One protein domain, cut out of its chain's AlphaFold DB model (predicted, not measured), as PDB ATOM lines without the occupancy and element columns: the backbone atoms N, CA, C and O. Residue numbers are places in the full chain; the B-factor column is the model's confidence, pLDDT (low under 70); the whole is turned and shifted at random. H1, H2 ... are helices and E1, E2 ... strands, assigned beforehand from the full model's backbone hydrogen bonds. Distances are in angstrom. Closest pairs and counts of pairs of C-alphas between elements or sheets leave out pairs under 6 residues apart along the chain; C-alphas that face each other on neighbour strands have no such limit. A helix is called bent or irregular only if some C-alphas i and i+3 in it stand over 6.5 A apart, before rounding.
ATOM      1  N   ASP A   2      -9.812 -46.339 -21.220       97.44
ATOM      2  CA  ASP A   2      -8.413 -46.438 -20.753       97.44
ATOM      3  C   ASP A   2      -8.208 -46.089 -19.281       97.44
ATOM      4  O   ASP A   2      -7.619 -46.868 -18.547       97.44
ATOM      5  N   ALA A   3      -8.753 -44.963 -18.810       98.25
ATOM      6  CA  ALA A   3      -8.578 -44.558 -17.415       98.25
ATOM      7  C   ALA A   3      -9.074 -45.613 -16.402       98.25
ATOM      8  O   ALA A   3      -8.439 -45.806 -15.372       98.25
ATOM      9  N   VAL A   4     -10.189 -46.301 -16.685       97.88
ATOM     10  CA  VAL A   4     -10.735 -47.325 -15.774       97.88
ATOM     11  C   VAL A   4     -10.002 -48.663 -15.914       97.88
ATOM     12  O   VAL A   4      -9.736 -49.295 -14.897       97.88
ATOM     13  N   LEU A   5      -9.606 -49.054 -17.132       98.25
ATOM     14  CA  LEU A   5      -8.761 -50.233 -17.365       98.25
ATOM     15  C   LEU A   5      -7.403 -50.077 -16.669       98.25
ATOM     16  O   LEU A   5      -6.983 -50.952 -15.914       98.25
ATOM     17  N   GLY A   6      -6.765 -48.917 -16.839       97.94
ATOM     18  CA  GLY A   6      -5.501 -48.573 -16.200       97.94
ATOM     19  C   GLY A   6      -5.599 -48.522 -14.676       97.94
ATOM     20  O   GLY A   6      -4.734 -49.069 -13.997       97.94
ATOM     21  N   ALA A   7      -6.675 -47.952 -14.116       97.75
ATOM     22  CA  ALA A   7      -6.897 -47.935 -12.664       97.75
ATOM     23  C   ALA A   7      -7.011 -49.347 -12.052       97.75
ATOM     24  O   ALA A   7      -6.669 -49.539 -10.887       97.75
ATOM     25  N   ALA A   8      -7.462 -50.329 -12.837       97.62
ATOM     26  CA  ALA A   8      -7.556 -51.736 -12.448       97.62
ATOM     27  C   ALA A   8      -6.346 -52.586 -12.900       97.62
ATOM     28  O   ALA A   8      -6.335 -53.795 -12.679       97.62
ATOM     29  N   ASN A   9      -5.326 -51.975 -13.520       96.81
ATOM     30  CA  ASN A   9      -4.180 -52.660 -14.130       96.81
ATOM     31  C   ASN A   9      -4.590 -53.776 -15.118       96.81
ATOM     32  O   ASN A   9      -3.976 -54.842 -15.156       96.81
ATOM     33  N   LEU A  10      -5.644 -53.529 -15.900       97.06
ATOM     34  CA  LEU A  10      -6.169 -54.462 -16.904       97.06
ATOM     35  C   LEU A  10      -5.632 -54.195 -18.318       97.06
ATOM     36  O   LEU A  10      -5.982 -54.918 -19.236       97.06
ATOM     37  N   GLY A  11      -4.749 -53.211 -18.492       96.00
ATOM     38  CA  GLY A  11      -4.189 -52.844 -19.795       96.00
ATOM     39  C   GLY A  11      -4.850 -51.596 -20.376       96.00
ATOM     40  O   GLY A  11      -5.186 -50.667 -19.638       96.00
ATOM     41  N   ASP A  12      -4.995 -51.568 -21.699       95.81
ATOM     42  CA  ASP A  12      -5.480 -50.423 -22.473       95.81
ATOM     43  C   ASP A  12      -6.533 -50.821 -23.517       95.81
ATOM     44  O   ASP A  12      -6.775 -51.993 -23.799       95.81
ATOM     45  N   LEU A  13      -7.179 -49.821 -24.111       93.75
ATOM     46  CA  LEU A  13      -8.247 -50.008 -25.080       93.75
ATOM     47  C   LEU A  13      -7.790 -50.784 -26.316       93.75
ATOM     48  O   LEU A  13      -8.559 -51.590 -26.826       93.75
ATOM     49  N   GLY A  14      -6.564 -50.555 -26.794       94.12
ATOM     50  CA  GLY A  14      -6.040 -51.214 -27.993       94.12
ATOM     51  C   GLY A  14      -5.824 -52.713 -27.791       94.12
ATOM     52  O   GLY A  14      -6.027 -53.492 -28.718       94.12
ATOM     53  N   SER A  15      -5.482 -53.120 -26.570       93.25
ATOM     54  CA  SER A  15      -5.330 -54.526 -26.191       93.25
ATOM     55  C   SER A  15      -6.676 -55.252 -26.099       93.25
ATOM     56  O   SER A  15      -6.762 -56.434 -26.429       93.25
ATOM     57  N   HIS A  16      -7.731 -54.551 -25.671       94.62
ATOM     58  CA  HIS A  16      -9.082 -55.113 -25.546       94.62
ATOM     59  C   HIS A  16      -9.860 -55.081 -26.868       94.62
ATOM     60  O   HIS A  16     -10.578 -56.027 -27.195       94.62
ATOM     61  N   PHE A  17      -9.703 -54.004 -27.641       95.25
ATOM     62  CA  PHE A  17     -10.417 -53.753 -28.893       95.25
ATOM     63  C   PHE A  17      -9.441 -53.299 -29.993       95.25
ATOM     64  O   PHE A  17      -9.379 -52.107 -30.323       95.25
ATOM     65  N   PRO A  18      -8.660 -54.232 -30.569       94.31
ATOM     66  CA  PRO A  18      -7.710 -53.914 -31.630       94.31
ATOM     67  C   PRO A  18      -8.399 -53.258 -32.830       94.31
ATOM     68  O   PRO A  18      -9.447 -53.710 -33.289       94.31
ATOM     69  N   SER A  19      -7.814 -52.175 -33.347       90.19
ATOM     70  CA  SER A  19      -8.421 -51.377 -34.425       90.19
ATOM     71  C   SER A  19      -8.405 -52.063 -35.796       90.19
ATOM     72  O   SER A  19      -9.129 -51.643 -36.695       90.19
ATOM     73  N   ASP A  20      -7.570 -53.085 -35.972       92.38
ATOM     74  CA  ASP A  20      -7.472 -53.907 -37.179       92.38
ATOM     75  C   ASP A  20      -8.427 -55.109 -37.169       92.38
ATOM     76  O   ASP A  20      -8.585 -55.774 -38.193       92.38
ATOM     77  N   ASP A  21      -9.101 -55.368 -36.045       93.81
ATOM     78  CA  ASP A  21     -10.086 -56.433 -35.931       93.81
ATOM     79  C   ASP A  21     -11.441 -55.993 -36.525       93.81
ATOM     80  O   ASP A  21     -12.100 -55.089 -35.991       93.81
ATOM     81  N   PRO A  22     -11.930 -56.654 -37.594       93.69
ATOM     82  CA  PRO A  22     -13.191 -56.299 -38.238       93.69
ATOM     83  C   PRO A  22     -14.411 -56.364 -37.313       93.69
ATOM     84  O   PRO A  22     -15.423 -55.732 -37.606       93.69
ATOM     85  N   ARG A  23     -14.339 -57.107 -36.199       92.94
ATOM     86  CA  ARG A  23     -15.434 -57.221 -35.222       92.94
ATOM     87  C   ARG A  23     -15.747 -55.897 -34.529       92.94
ATOM     88  O   ARG A  23     -16.882 -55.704 -34.103       92.94
ATOM     89  N   PHE A  24     -14.765 -55.000 -34.421       92.00
ATOM     90  CA  PHE A  24     -14.923 -53.698 -33.768       92.00
ATOM     91  C   PHE A  24     -15.126 -52.545 -34.759       92.00
ATOM     92  O   PHE A  24     -15.352 -51.405 -34.345       92.00
ATOM     93  N   ALA A  25     -15.103 -52.819 -36.067       91.56
ATOM     94  CA  ALA A  25     -15.356 -51.811 -37.087       91.56
ATOM     95  C   ALA A  25     -16.782 -51.245 -36.950       91.56
ATOM     96  O   ALA A  25     -17.771 -51.958 -37.103       91.56
ATOM     97  N   GLY A  26     -16.886 -49.944 -36.655       92.00
ATOM     98  CA  GLY A  26     -18.174 -49.273 -36.444       92.00
ATOM     99  C   GLY A  26     -18.885 -49.655 -35.141       92.00
ATOM    100  O   GLY A  26     -20.087 -49.419 -35.025       92.00
ATOM    101  N   ALA A  27     -18.173 -50.244 -34.175       93.44
ATOM    102  CA  ALA A  27     -18.743 -50.598 -32.882       93.44
ATOM    103  C   ALA A  27     -19.267 -49.367 -32.123       93.44
ATOM    104  O   ALA A  27     -18.668 -48.289 -32.138       93.44
ATOM    105  N   ASP A  28     -20.380 -49.545 -31.409       95.38
ATOM    106  CA  ASP A  28     -20.905 -48.527 -30.503       95.38
ATOM    107  C   ASP A  28     -20.016 -48.448 -29.255       95.38
ATOM    108  O   ASP A  28     -19.959 -49.382 -28.451       95.38
ATOM    109  N   SER A  29     -19.345 -47.314 -29.050       94.31
ATOM    110  CA  SER A  29     -18.500 -47.085 -27.872       94.31
ATOM    111  C   SER A  29     -19.248 -47.271 -26.542       94.31
ATOM    112  O   SER A  29     -18.630 -47.566 -25.525       94.31
ATOM    113  N   SER A  30     -20.571 -47.131 -26.507       95.06
ATOM    114  CA  SER A  30     -21.390 -47.398 -25.318       95.06
ATOM    115  C   SER A  30     -21.477 -48.891 -24.989       95.06
ATOM    116  O   SER A  30     -21.602 -49.243 -23.817       95.06
ATOM    117  N   GLU A  31     -21.432 -49.769 -25.997       95.75
ATOM    118  CA  GLU A  31     -21.322 -51.224 -25.815       95.75
ATOM    119  C   GLU A  31     -19.934 -51.588 -25.298       95.75
ATOM    120  O   GLU A  31     -19.817 -52.246 -24.267       95.75
ATOM    121  N   LEU A  32     -18.885 -51.060 -25.935       96.81
ATOM    122  CA  LEU A  32     -17.505 -51.293 -25.502       96.81
ATOM    123  C   LEU A  32     -17.285 -50.830 -24.052       96.81
ATOM    124  O   LEU A  32     -16.629 -51.506 -23.265       96.81
ATOM    125  N   LEU A  33     -17.899 -49.708 -23.655       97.81
ATOM    126  CA  LEU A  33     -17.811 -49.207 -22.282       97.81
ATOM    127  C   LEU A  33     -18.486 -50.155 -21.282       97.81
ATOM    128  O   LEU A  33     -17.985 -50.313 -20.169       97.81
ATOM    129  N   ARG A  34     -19.601 -50.791 -21.675       97.81
ATOM    130  CA  ARG A  34     -20.283 -51.814 -20.865       97.81
ATOM    131  C   ARG A  34     -19.443 -53.059 -20.697       97.81
ATOM    132  O   ARG A  34     -19.361 -53.562 -19.577       97.81
ATOM    133  N   GLN A  35     -18.794 -53.505 -21.767       97.00
ATOM    134  CA  GLN A  35     -17.872 -54.628 -21.701       97.00
ATOM    135  C   GLN A  35     -16.713 -54.338 -20.738       97.00
ATOM    136  O   GLN A  35     -16.510 -55.103 -19.800       97.00
ATOM    137  N   VAL A  36     -16.053 -53.180 -20.869       97.75
ATOM    138  CA  VAL A  36     -14.997 -52.743 -19.935       97.75
ATOM    139  C   VAL A  36     -15.506 -52.718 -18.489       97.75
ATOM    140  O   VAL A  36     -14.836 -53.191 -17.576       97.75
ATOM    141  N   GLY A  37     -16.719 -52.205 -18.255       97.50
ATOM    142  CA  GLY A  37     -17.336 -52.231 -16.928       97.50
ATOM    143  C   GLY A  37     -17.558 -53.648 -16.378       97.50
ATOM    144  O   GLY A  37     -17.444 -53.847 -15.168       97.50
ATOM    145  N   SER A  38     -17.870 -54.631 -17.233       97.06
ATOM    146  CA  SER A  38     -17.967 -56.048 -16.841       97.06
ATOM    147  C   SER A  38     -16.608 -56.609 -16.448       97.06
ATOM    148  O   SER A  38     -16.477 -57.161 -15.361       97.06
ATOM    149  N   GLU A  39     -15.590 -56.379 -17.274       96.81
ATOM    150  CA  GLU A  39     -14.229 -56.878 -17.057       96.81
ATOM    151  C   GLU A  39     -13.632 -56.356 -15.741       96.81
ATOM    152  O   GLU A  39     -13.036 -57.121 -14.983       96.81
ATOM    153  N   LEU A  40     -13.865 -55.080 -15.401       97.75
ATOM    154  CA  LEU A  40     -13.478 -54.537 -14.095       97.75
ATOM    155  C   LEU A  40     -14.139 -55.298 -12.938       97.75
ATOM    156  O   LEU A  40     -13.457 -55.678 -11.987       97.75
ATOM    157  N   ARG A  41     -15.456 -55.533 -13.018       97.19
ATOM    158  CA  ARG A  41     -16.205 -56.247 -11.971       97.19
ATOM    159  C   ARG A  41     -15.760 -57.701 -11.844       97.19
ATOM    160  O   ARG A  41     -15.610 -58.188 -10.728       97.19
ATOM    161  N   GLU A  42     -15.516 -58.376 -12.963       97.56
ATOM    162  CA  GLU A  42     -15.006 -59.751 -13.007       97.56
ATOM    163  C   GLU A  42     -13.600 -59.856 -12.395       97.56
ATOM    164  O   GLU A  42     -13.300 -60.822 -11.695       97.56
ATOM    165  N   ALA A  43     -12.770 -58.823 -12.563       97.44
ATOM    166  CA  ALA A  43     -11.466 -58.704 -11.910       97.44
ATOM    167  C   ALA A  43     -11.540 -58.285 -10.422       97.44
ATOM    168  O   ALA A  43     -10.504 -58.192  -9.748       97.44
ATOM    169  N   GLY A  44     -12.745 -58.045  -9.894       98.06
ATOM    170  CA  GLY A  44     -12.998 -57.660  -8.506       98.06
ATOM    171  C   GLY A  44     -12.841 -56.169  -8.217       98.06
ATOM    172  O   GLY A  44     -12.709 -55.804  -7.058       98.06
ATOM    173  N   TYR A  45     -12.832 -55.306  -9.235       98.38
ATOM    174  CA  TYR A  45     -12.734 -53.859  -9.059       98.38
ATOM    175  C   TYR A  45     -14.101 -53.169  -9.110       98.38
ATOM    176  O   TYR A  45     -14.975 -53.504  -9.913       98.38
ATOM    177  N   ALA A  46     -14.251 -52.124  -8.300       97.62
ATOM    178  CA  ALA A  46     -15.357 -51.180  -8.334       97.62
ATOM    179  C   ALA A  46     -14.841 -49.772  -8.659       97.62
ATOM    180  O   ALA A  46     -13.919 -49.261  -8.019       97.62
ATOM    181  N   VAL A  47     -15.457 -49.120  -9.646       98.25
ATOM    182  CA  VAL A  47     -15.175 -47.716  -9.971       98.25
ATOM    183  C   VAL A  47     -15.767 -46.822  -8.882       98.25
ATOM    184  O   VAL A  47     -16.966 -46.867  -8.620       98.25
ATOM    185  N   VAL A  48     -14.926 -45.986  -8.273       98.44
ATOM    186  CA  VAL A  48     -15.309 -45.043  -7.213       98.44
ATOM    187  C   VAL A  48     -15.701 -43.700  -7.817       98.44
ATOM    188  O   VAL A  48     -16.773 -43.166  -7.529       98.44
ATOM    189  N   SER A  49     -14.836 -43.152  -8.671       98.62
ATOM    190  CA  SER A  49     -15.067 -41.864  -9.318       98.62
ATOM    191  C   SER A  49     -14.355 -41.749 -10.661       98.62
ATOM    192  O   SER A  49     -13.340 -42.399 -10.916       98.62
ATOM    193  N   ILE A  50     -14.911 -40.905 -11.526       98.75
ATOM    194  CA  ILE A  50     -14.378 -40.546 -12.835       98.75
ATOM    195  C   ILE A  50     -14.489 -39.040 -12.995       98.75
ATOM    196  O   ILE A  50     -15.561 -38.459 -12.808       98.75
ATOM    197  N   ASP A  51     -13.398 -38.426 -13.428       98.75
ATOM    198  CA  ASP A  51     -13.380 -37.041 -13.858       98.75
ATOM    199  C   ASP A  51     -12.865 -36.955 -15.294       98.75
ATOM    200  O   ASP A  51     -11.717 -37.294 -15.581       98.75
ATOM    201  N   ALA A  52     -13.733 -36.518 -16.206       98.62
ATOM    202  CA  ALA A  52     -13.414 -36.347 -17.615       98.62
ATOM    203  C   ALA A  52     -13.395 -34.864 -18.003       98.62
ATOM    204  O   ALA A  52     -14.170 -34.048 -17.495       98.62
ATOM    205  N   THR A  53     -12.514 -34.506 -18.929       98.50
ATOM    206  CA  THR A  53     -12.443 -33.183 -19.551       98.50
ATOM    207  C   THR A  53     -12.393 -33.352 -21.057       98.50
ATOM    208  O   THR A  53     -11.463 -33.965 -21.574       98.50
ATOM    209  N   VAL A  54     -13.374 -32.790 -21.756       98.31
ATOM    210  CA  VAL A  54     -13.368 -32.684 -23.215       98.31
ATOM    211  C   VAL A  54     -12.868 -31.296 -23.592       98.31
ATOM    212  O   VAL A  54     -13.394 -30.291 -23.105       98.31
ATOM    213  N   ILE A  55     -11.841 -31.248 -24.434       98.25
ATOM    214  CA  ILE A  55     -11.215 -30.021 -24.919       98.25
ATOM    215  C   ILE A  55     -11.559 -29.879 -26.400       98.25
ATOM    216  O   ILE A  55     -11.126 -30.690 -27.220       98.25
ATOM    217  N   ALA A  56     -12.371 -28.876 -26.721       97.94
ATOM    218  CA  ALA A  56     -12.842 -28.590 -28.069       97.94
ATOM    219  C   ALA A  56     -13.108 -27.089 -28.215       97.94
ATOM    220  O   ALA A  56     -13.759 -26.493 -27.354       97.94
ATOM    221  N   GLU A  57     -12.646 -26.483 -29.309       97.81
ATOM    222  CA  GLU A  57     -12.969 -25.080 -29.606       97.81
ATOM    223  C   GLU A  57     -14.435 -24.925 -30.040       97.81
ATOM    224  O   GLU A  57     -15.157 -24.044 -29.570       97.81
ATOM    225  N   ALA A  58     -14.908 -25.843 -30.885       95.38
ATOM    226  CA  ALA A  58     -16.299 -25.950 -31.299       95.38
ATOM    227  C   ALA A  58     -16.674 -27.425 -31.562       95.38
ATOM    228  O   ALA A  58     -15.800 -28.216 -31.918       95.38
ATOM    229  N   PRO A  59     -17.959 -27.813 -31.421       94.06
ATOM    230  CA  PRO A  59     -19.075 -27.018 -30.902       94.06
ATOM    231  C   PRO A  59     -19.003 -26.826 -29.376       94.06
ATOM    232  O   PRO A  59     -18.229 -27.476 -28.680       94.06
ATOM    233  N   ARG A  60     -19.847 -25.943 -28.823       91.19
ATOM    234  CA  ARG A  60     -19.941 -25.755 -27.364       91.19
ATOM    235  C   ARG A  60     -20.557 -26.991 -26.701       91.19
ATOM    236  O   ARG A  60     -21.756 -27.221 -26.801       91.19
ATOM    237  N   LEU A  61     -19.750 -27.742 -25.952       94.62
ATOM    238  CA  LEU A  61     -20.172 -29.011 -25.338       94.62
ATOM    239  C   LEU A  61     -20.847 -28.875 -23.964       94.62
ATOM    240  O   LEU A  61     -21.374 -29.858 -23.446       94.62
ATOM    241  N   GLY A  62     -20.873 -27.677 -23.368       91.75
ATOM    242  CA  GLY A  62     -21.396 -27.467 -22.009       91.75
ATOM    243  C   GLY A  62     -22.835 -27.962 -21.809       91.75
ATOM    244  O   GLY A  62     -23.122 -28.616 -20.810       91.75
ATOM    245  N   ALA A  63     -23.717 -27.744 -22.792       93.44
ATOM    246  CA  ALA A  63     -25.106 -28.215 -22.747       93.44
ATOM    247  C   ALA A  63     -25.237 -29.751 -22.817       93.44
ATOM    248  O   ALA A  63     -26.240 -30.311 -22.384       93.44
ATOM    249  N   HIS A  64     -24.213 -30.441 -23.324       96.38
ATOM    250  CA  HIS A  64     -24.204 -31.894 -23.489       96.38
ATOM    251  C   HIS A  64     -23.561 -32.633 -22.306       96.38
ATOM    252  O   HIS A  64     -23.705 -33.852 -22.204       96.38
ATOM    253  N   ALA A  65     -22.904 -31.924 -21.380       95.88
ATOM    254  CA  ALA A  65     -22.173 -32.538 -20.269       95.88
ATOM    255  C   ALA A  65     -23.060 -33.449 -19.401       95.88
ATOM    256  O   ALA A  65     -22.635 -34.534 -19.009       95.88
ATOM    257  N   ALA A  66     -24.315 -33.062 -19.147       97.00
ATOM    258  CA  ALA A  66     -25.252 -33.887 -18.383       97.00
ATOM    259  C   ALA A  66     -25.569 -35.220 -19.088       97.00
ATOM    260  O   ALA A  66     -25.524 -36.277 -18.458       97.00
ATOM    261  N   ALA A  67     -25.823 -35.186 -20.399       97.94
ATOM    262  CA  ALA A  67     -26.074 -36.387 -21.191       97.94
ATOM    263  C   ALA A  67     -24.831 -37.293 -21.265       97.94
ATOM    264  O   ALA A  67     -24.950 -38.510 -21.125       97.94
ATOM    265  N   MET A  68     -23.635 -36.705 -21.401       98.06
ATOM    266  CA  MET A  68     -22.364 -37.440 -21.377       98.06
ATOM    267  C   MET A  68     -22.146 -38.152 -20.038       98.06
ATOM    268  O   MET A  68     -21.841 -39.343 -20.026       98.06
ATOM    269  N   ARG A  69     -22.371 -37.463 -18.907       98.31
ATOM    270  CA  ARG A  69     -22.285 -38.069 -17.564       98.31
ATOM    271  C   ARG A  69     -23.211 -39.274 -17.438       98.31
ATOM    272  O   ARG A  69     -22.784 -40.326 -16.977       98.31
ATOM    273  N   GLN A  70     -24.459 -39.140 -17.887       98.38
ATOM    274  CA  GLN A  70     -25.425 -40.236 -17.850       98.38
ATOM    275  C   GLN A  70     -25.017 -41.412 -18.744       98.38
ATOM    276  O   GLN A  70     -25.185 -42.561 -18.344       98.38
ATOM    277  N   ALA A  71     -24.493 -41.149 -19.944       98.12
ATOM    278  CA  ALA A  71     -24.026 -42.197 -20.848       98.12
ATOM    279  C   ALA A  71     -22.855 -42.984 -20.242       98.12
ATOM    280  O   ALA A  71     -22.884 -44.211 -20.248       98.12
ATOM    281  N   ILE A  72     -21.881 -42.289 -19.646       98.38
ATOM    282  CA  ILE A  72     -20.739 -42.915 -18.967       98.38
ATOM    283  C   ILE A  72     -21.204 -43.721 -17.749       98.38
ATOM    284  O   ILE A  72     -20.816 -44.878 -17.601       98.38
ATOM    285  N   ALA A  73     -22.065 -43.137 -16.908       98.38
ATOM    286  CA  ALA A  73     -22.588 -43.796 -15.714       98.38
ATOM    287  C   ALA A  73     -23.344 -45.087 -16.067       98.38
ATOM    288  O   ALA A  73     -23.059 -46.144 -15.506       98.38
ATOM    289  N   ARG A  74     -24.236 -45.031 -17.067       98.00
ATOM    290  CA  ARG A  74     -24.937 -46.220 -17.583       98.00
ATOM    291  C   ARG A  74     -23.981 -47.239 -18.185       98.00
ATOM    292  O   ARG A  74     -24.146 -48.427 -17.937       98.00
ATOM    293  N   GLY A  75     -23.001 -46.782 -18.964       97.38
ATOM    294  CA  GLY A  75     -22.022 -47.652 -19.601       97.38
ATOM    295  C   GLY A  75     -21.225 -48.456 -18.578       97.38
ATOM    296  O   GLY A  75     -21.083 -49.657 -18.717       97.38
ATOM    297  N   LEU A  76     -20.779 -47.829 -17.494       97.56
ATOM    298  CA  LEU A  76     -19.996 -48.524 -16.469       97.56
ATOM    299  C   LEU A  76     -20.856 -49.208 -15.398       97.56
ATOM    300  O   LEU A  76     -20.350 -50.038 -14.644       97.56
ATOM    301  N   GLY A  77     -22.155 -48.906 -15.335       96.50
ATOM    302  CA  GLY A  77     -23.041 -49.374 -14.270       96.50
ATOM    303  C   GLY A  77     -22.711 -48.740 -12.916       96.50
ATOM    304  O   GLY A  77     -22.718 -49.430 -11.901       96.50
ATOM    305  N   VAL A  78     -22.390 -47.443 -12.912       97.94
ATOM    306  CA  VAL A  78     -22.100 -46.642 -11.708       97.94
ATOM    307  C   VAL A  78     -23.151 -45.552 -11.515       97.94
ATOM    308  O   VAL A  78     -23.957 -45.279 -12.407       97.94
ATOM    309  N   THR A  79     -23.150 -44.906 -10.349       97.94
ATOM    310  CA  THR A  79     -24.069 -43.798 -10.080       97.94
ATOM    311  C   THR A  79     -23.625 -42.514 -10.786       97.94
ATOM    312  O   THR A  79     -22.471 -42.358 -11.197       97.94
ATOM    313  N   LEU A  80     -24.552 -41.568 -10.948       98.19
ATOM    314  CA  LEU A  80     -24.271 -40.300 -11.627       98.19
ATOM    315  C   LEU A  80     -23.315 -39.409 -10.814       98.19
ATOM    316  O   LEU A  80     -22.588 -38.586 -11.375       98.19
ATOM    317  N   GLU A  81     -23.318 -39.576  -9.494       98.12
ATOM    318  CA  GLU A  81     -22.460 -38.894  -8.525       98.12
ATOM    319  C   GLU A  81     -20.992 -39.306  -8.674       98.12
ATOM    320  O   GLU A  81     -20.106 -38.491  -8.427       98.12
ATOM    321  N   SER A  82     -20.728 -40.524  -9.154       98.25
ATOM    322  CA  SER A  82     -19.376 -41.009  -9.447       98.25
ATOM    323  C   SER A  82     -18.787 -40.435 -10.739       98.25
ATOM    324  O   SER A  82     -17.626 -40.699 -11.030       98.25
ATOM    325  N   VAL A  83     -19.543 -39.673 -11.540       98.75
ATOM    326  CA  VAL A  83     -19.084 -39.201 -12.856       98.75
ATOM    327  C   VAL A  83     -19.148 -37.683 -12.964       98.75
ATOM    328  O   VAL A  83     -20.221 -37.083 -12.885       98.75
ATOM    329  N   SER A  84     -18.008 -37.067 -13.265       98.62
ATOM    330  CA  SER A  84     -17.855 -35.659 -13.641       98.62
ATOM    331  C   SER A  84     -17.414 -35.538 -15.105       98.62
ATOM    332  O   SER A  84     -16.564 -36.292 -15.576       98.62
ATOM    333  N   VAL A  85     -17.993 -34.579 -15.835       98.62
ATOM    334  CA  VAL A  85     -17.593 -34.222 -17.208       98.62
ATOM    335  C   VAL A  85     -17.485 -32.707 -17.300       98.62
ATOM    336  O   VAL A  85     -18.445 -31.990 -17.017       98.62
ATOM    337  N   LYS A  86     -16.319 -32.228 -17.728       97.94
ATOM    338  CA  LYS A  86     -16.014 -30.814 -17.950       97.94
ATOM    339  C   LYS A  86     -15.778 -30.568 -19.433       97.94
ATOM    340  O   LYS A  86     -15.227 -31.422 -20.120       97.94
ATOM    341  N   ALA A  87     -16.160 -29.391 -19.909       97.25
ATOM    342  CA  ALA A  87     -15.869 -28.931 -21.261       97.25
ATOM    343  C   ALA A  87     -14.972 -27.693 -21.195       97.25
ATOM    344  O   ALA A  87     -15.229 -26.784 -20.399       97.25
ATOM    345  N   LYS A  88     -13.924 -27.662 -22.015       97.50
ATOM    346  CA  LYS A  88     -12.964 -26.559 -22.106       97.50
ATOM    347  C   LYS A  88     -12.702 -26.219 -23.573       97.50
ATOM    348  O   LYS A  88     -12.671 -27.114 -24.411       97.50
ATOM    349  N   THR A  89     -12.514 -24.938 -23.860       97.19
ATOM    350  CA  THR A  89     -11.863 -24.467 -25.091       97.19
ATOM    351  C   THR A  89     -10.355 -24.651 -24.964       97.19
ATOM    352  O   THR A  89      -9.855 -24.877 -23.857       97.19
ATOM    353  N   ASN A  90      -9.636 -24.551 -26.084       97.81
ATOM    354  CA  ASN A  90      -8.172 -24.463 -26.060       97.81
ATOM    355  C   ASN A  90      -7.684 -23.040 -26.378       97.81
ATOM    356  O   ASN A  90      -6.534 -22.848 -26.763       97.81
ATOM    357  N   ASP A  91      -8.588 -22.068 -26.234       96.94
ATOM    358  CA  ASP A  91      -8.371 -20.625 -26.330       96.94
ATOM    359  C   ASP A  91      -7.629 -20.213 -27.614       96.94
ATOM    360  O   ASP A  91      -6.728 -19.375 -27.599       96.94
ATOM    361  N   GLY A  92      -7.995 -20.837 -28.740       96.75
ATOM    362  CA  GLY A  92      -7.396 -20.567 -30.051       96.75
ATOM    363  C   GLY A  92      -5.968 -21.095 -30.245       96.75
ATOM    364  O   GLY A  92      -5.341 -20.795 -31.260       96.75
ATOM    365  N   VAL A  93      -5.427 -21.883 -29.310       97.88
ATOM    366  CA  VAL A  93      -4.056 -22.413 -29.385       97.88
ATOM    367  C   VAL A  93      -4.018 -23.800 -30.040       97.88
ATOM    368  O   VAL A  93      -4.720 -24.726 -29.626       97.88
ATOM    369  N   GLY A  94      -3.131 -23.980 -31.023       97.81
ATOM    370  CA  GLY A  94      -2.842 -25.274 -31.660       97.81
ATOM    371  C   GLY A  94      -4.019 -25.875 -32.441       97.81
ATOM    372  O   GLY A  94      -5.026 -25.216 -32.670       97.81
ATOM    373  N   ALA A  95      -3.904 -27.150 -32.829       98.12
ATOM    374  CA  ALA A  95      -4.912 -27.833 -33.654       98.12
ATOM    375  C   ALA A  95      -6.308 -27.873 -33.001       98.12
ATOM    376  O   ALA A  95      -7.319 -27.707 -33.678       98.12
ATOM    377  N   ILE A  96      -6.381 -28.037 -31.671       98.19
ATOM    378  CA  ILE A  96      -7.665 -28.001 -30.955       98.19
ATOM    379  C   ILE A  96      -8.270 -26.597 -31.022       98.19
ATOM    380  O   ILE A  96      -9.446 -26.471 -31.344       98.19
ATOM    381  N   GLY A  97      -7.474 -25.552 -30.768       97.62
ATOM    382  CA  GLY A  97      -7.924 -24.158 -30.834       97.62
ATOM    383  C   GLY A  97      -8.255 -23.681 -32.251       97.62
ATOM    384  O   GLY A  97      -9.084 -22.795 -32.417       97.62
ATOM    385  N   ALA A  98      -7.666 -24.299 -33.277       97.81
ATOM    386  CA  ALA A  98      -8.036 -24.104 -34.679       97.81
ATOM    387  C   ALA A  98      -9.333 -24.845 -35.074       97.81
ATOM    388  O   ALA A  98      -9.840 -24.649 -36.176       97.81
ATOM    389  N   GLY A  99      -9.887 -25.688 -34.192       97.06
ATOM    390  CA  GLY A  99     -11.080 -26.495 -34.467       97.06
ATOM    391  C   GLY A  99     -10.822 -27.738 -35.327       97.06
ATOM    392  O   GLY A  99     -11.768 -28.343 -35.821       97.06
ATOM    393  N   GLU A 100      -9.561 -28.134 -35.501       98.06
ATOM    394  CA  GLU A 100      -9.147 -29.289 -36.312       98.06
ATOM    395  C   GLU A 100      -9.134 -30.595 -35.505       98.06
ATOM    396  O   GLU A 100      -9.089 -31.687 -36.071       98.06
ATOM    397  N   ALA A 101      -9.162 -30.493 -34.172       98.12
ATOM    398  CA  ALA A 101      -9.081 -31.629 -33.267       98.12
ATOM    399  C   ALA A 101      -9.956 -31.450 -32.020       98.12
ATOM    400  O   ALA A 101     -10.221 -30.339 -31.563       98.12
ATOM    401  N   ILE A 102     -10.344 -32.581 -31.430       98.12
ATOM    402  CA  ILE A 102     -10.951 -32.667 -30.100       98.12
ATOM    403  C   ILE A 102     -10.095 -33.616 -29.268       98.12
ATOM    404  O   ILE A 102      -9.710 -34.683 -29.746       98.12
ATOM    405  N   ALA A 103      -9.827 -33.249 -28.019       98.12
ATOM    406  CA  ALA A 103      -9.159 -34.123 -27.062       98.12
ATOM    407  C   ALA A 103     -10.088 -34.473 -25.899       98.12
ATOM    408  O   ALA A 103     -10.944 -33.682 -25.499       98.12
ATOM    409  N   ALA A 104      -9.884 -35.651 -25.319       97.94
ATOM    410  CA  ALA A 104     -10.532 -36.063 -24.087       97.94
ATOM    411  C   ALA A 104      -9.476 -36.571 -23.107       97.94
ATOM    412  O   ALA A 104      -8.660 -37.424 -23.442       97.94
ATOM    413  N   LEU A 105      -9.514 -36.044 -21.889       98.44
ATOM    414  CA  LEU A 105      -8.704 -36.499 -20.765       98.44
ATOM    415  C   LEU A 105      -9.637 -37.103 -19.726       98.44
ATOM    416  O   LEU A 105     -10.704 -36.548 -19.464       98.44
ATOM    417  N   ALA A 106      -9.245 -38.217 -19.120       98.50
ATOM    418  CA  ALA A 106     -10.016 -38.843 -18.058       98.50
ATOM    419  C   ALA A 106      -9.093 -39.383 -16.969       98.50
ATOM    420  O   ALA A 106      -8.058 -39.976 -17.264       98.50
ATOM    421  N   VAL A 107      -9.506 -39.205 -15.720       98.62
ATOM    422  CA  VAL A 107      -8.895 -39.822 -14.542       98.62
ATOM    423  C   VAL A 107      -9.966 -40.660 -13.860       98.62
ATOM    424  O   VAL A 107     -11.119 -40.232 -13.767       98.62
ATOM    425  N   ALA A 108      -9.599 -41.853 -13.401       98.62
ATOM    426  CA  ALA A 108     -10.499 -42.738 -12.679       98.62
ATOM    427  C   ALA A 108      -9.852 -43.226 -11.385       98.62
ATOM    428  O   ALA A 108      -8.657 -43.515 -11.345       98.62
ATOM    429  N   LEU A 109     -10.669 -43.340 -10.344       98.69
ATOM    430  CA  LEU A 109     -10.337 -44.033  -9.110       98.69
ATOM    431  C   LEU A 109     -11.141 -45.331  -9.063       98.69
ATOM    432  O   LEU A 109     -12.364 -45.310  -9.215       98.69
ATOM    433  N   ALA A 110     -10.461 -46.445  -8.818       97.94
ATOM    434  CA  ALA A 110     -11.073 -47.746  -8.592       97.94
ATOM    435  C   ALA A 110     -10.548 -48.353  -7.286       97.94
ATOM    436  O   ALA A 110      -9.418 -48.083  -6.879       97.94
ATOM    437  N   THR A 111     -11.372 -49.170  -6.639       97.75
ATOM    438  CA  THR A 111     -10.992 -49.983  -5.478       97.75
ATOM    439  C   THR A 111     -11.187 -51.452  -5.802       97.75
ATOM    440  O   THR A 111     -12.036 -51.785  -6.626       97.75
ATOM    441  N   LYS A 112     -10.403 -52.307  -5.153       94.00
ATOM    442  CA  LYS A 112     -10.628 -53.752  -5.111       94.00
ATOM    443  C   LYS A 112     -11.401 -54.126  -3.848       94.00
ATOM    444  O   LYS A 112     -11.332 -53.318  -2.891       94.00
TER     445      LYS A 112
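AT A GLANCE: This is residues 2 to 112 of the 112 residues of the protein "2-C-methyl-D-erythritol 2,4-cyclodiphosphate synthase" of Chloroflexi bacterium (UniProt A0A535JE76). A long, narrow ribbon of three strands, with E1 between E2 and E3, has helices over one face and the other face bare: H4 is over the E2 side, H1 is by E3, and H3 joins the two helices near the start of E1. H5 sits beyond the opposite end of the ribbon, and residues 18 to 23 stick out as a free loop. The printed part has 111 residues, in the order H1 H2 H3 E1 H4 E2 H5 E3; the sheet, E2 E1 E3, is mixed and the class is mixed, helices and strands. It is compact, with a radius of gyration of the C-alphas of 14.9 A and spans of 43 by 35 by 21 A.

HOW THE PARTS SIT: Start at E1, residues 46 to 55, the inner strand, which bends by 52 degrees at residue 49. Beside it E3, residues 103 to 111, is antiparallel at 167 degrees, with N 48 and O 109 2.8 A apart, within hydrogen-bond range. On its other side E2, residues 83 to 88, is parallel at 11 degrees, with N 54 and O 86 at 2.8 A. H4, residues 62 to 76, completes a strand-helix-strand unit E1, H4, E2, two parallel neighbour strands with a helix between, its crossover right-handed. H4 has a height over the sheet of 7.9 A; its closest C-alphas to E2 are Ala 65 and Val 85, 5.8 A. H1, residues 2 to 7, is on the same face, which gives two layers, helices on one face of a sheet; the C-alphas of Ala 3 and Ala 108 in E3 are its closest, 5.4 A. H3, residues 29 to 42, only grazes the sheet with residues 37 to 41. It touches H4 at a steep tilt of 43 degrees, the same way, closest at the C-alphas of Gly 37 and Leu 76, 4.6 A; H4 does so with residues 71 to 76 alone. H3 and H1 only just touch, with 3 pairs of C-alphas within 8 A, closest at Leu 5 and Leu 40, 7.2 A. H2, residues 13 to 16, is close but not clearly touching H1, and H5, residues 94 to 97, is not on the sheet. In H1 and H3 every O i to N i+4 pair is within hydrogen-bond range, in H4 9 of 11; H2 and H5 are too short for such a pair.

IN THESE COORDINATES: Find C-alpha 46 at (-15.357, -51.180, -8.334); from there E1 runs 27.2 A to C-alpha 55. E3 spans 26.8 A and ends at C-alpha 111, (-10.992, -49.983, -5.478); E2 spans 16.8 A. H4 begins at C-alpha 62, (-21.396, -27.467, -22.009), and spans 21.8 A; it is irregular, with C-alphas 63 and 66 7.2 A apart. H3 spans 19.8 A.

THE WHOLE: The C-alphas farthest apart, of Glu 42 and Gly 92, are 43.4 A apart. The printed part has no cut, and the link from H2 to H3 is long, 12 residues. Mean pLDDT of the printed part is 96.8, and no printed residue is under 70.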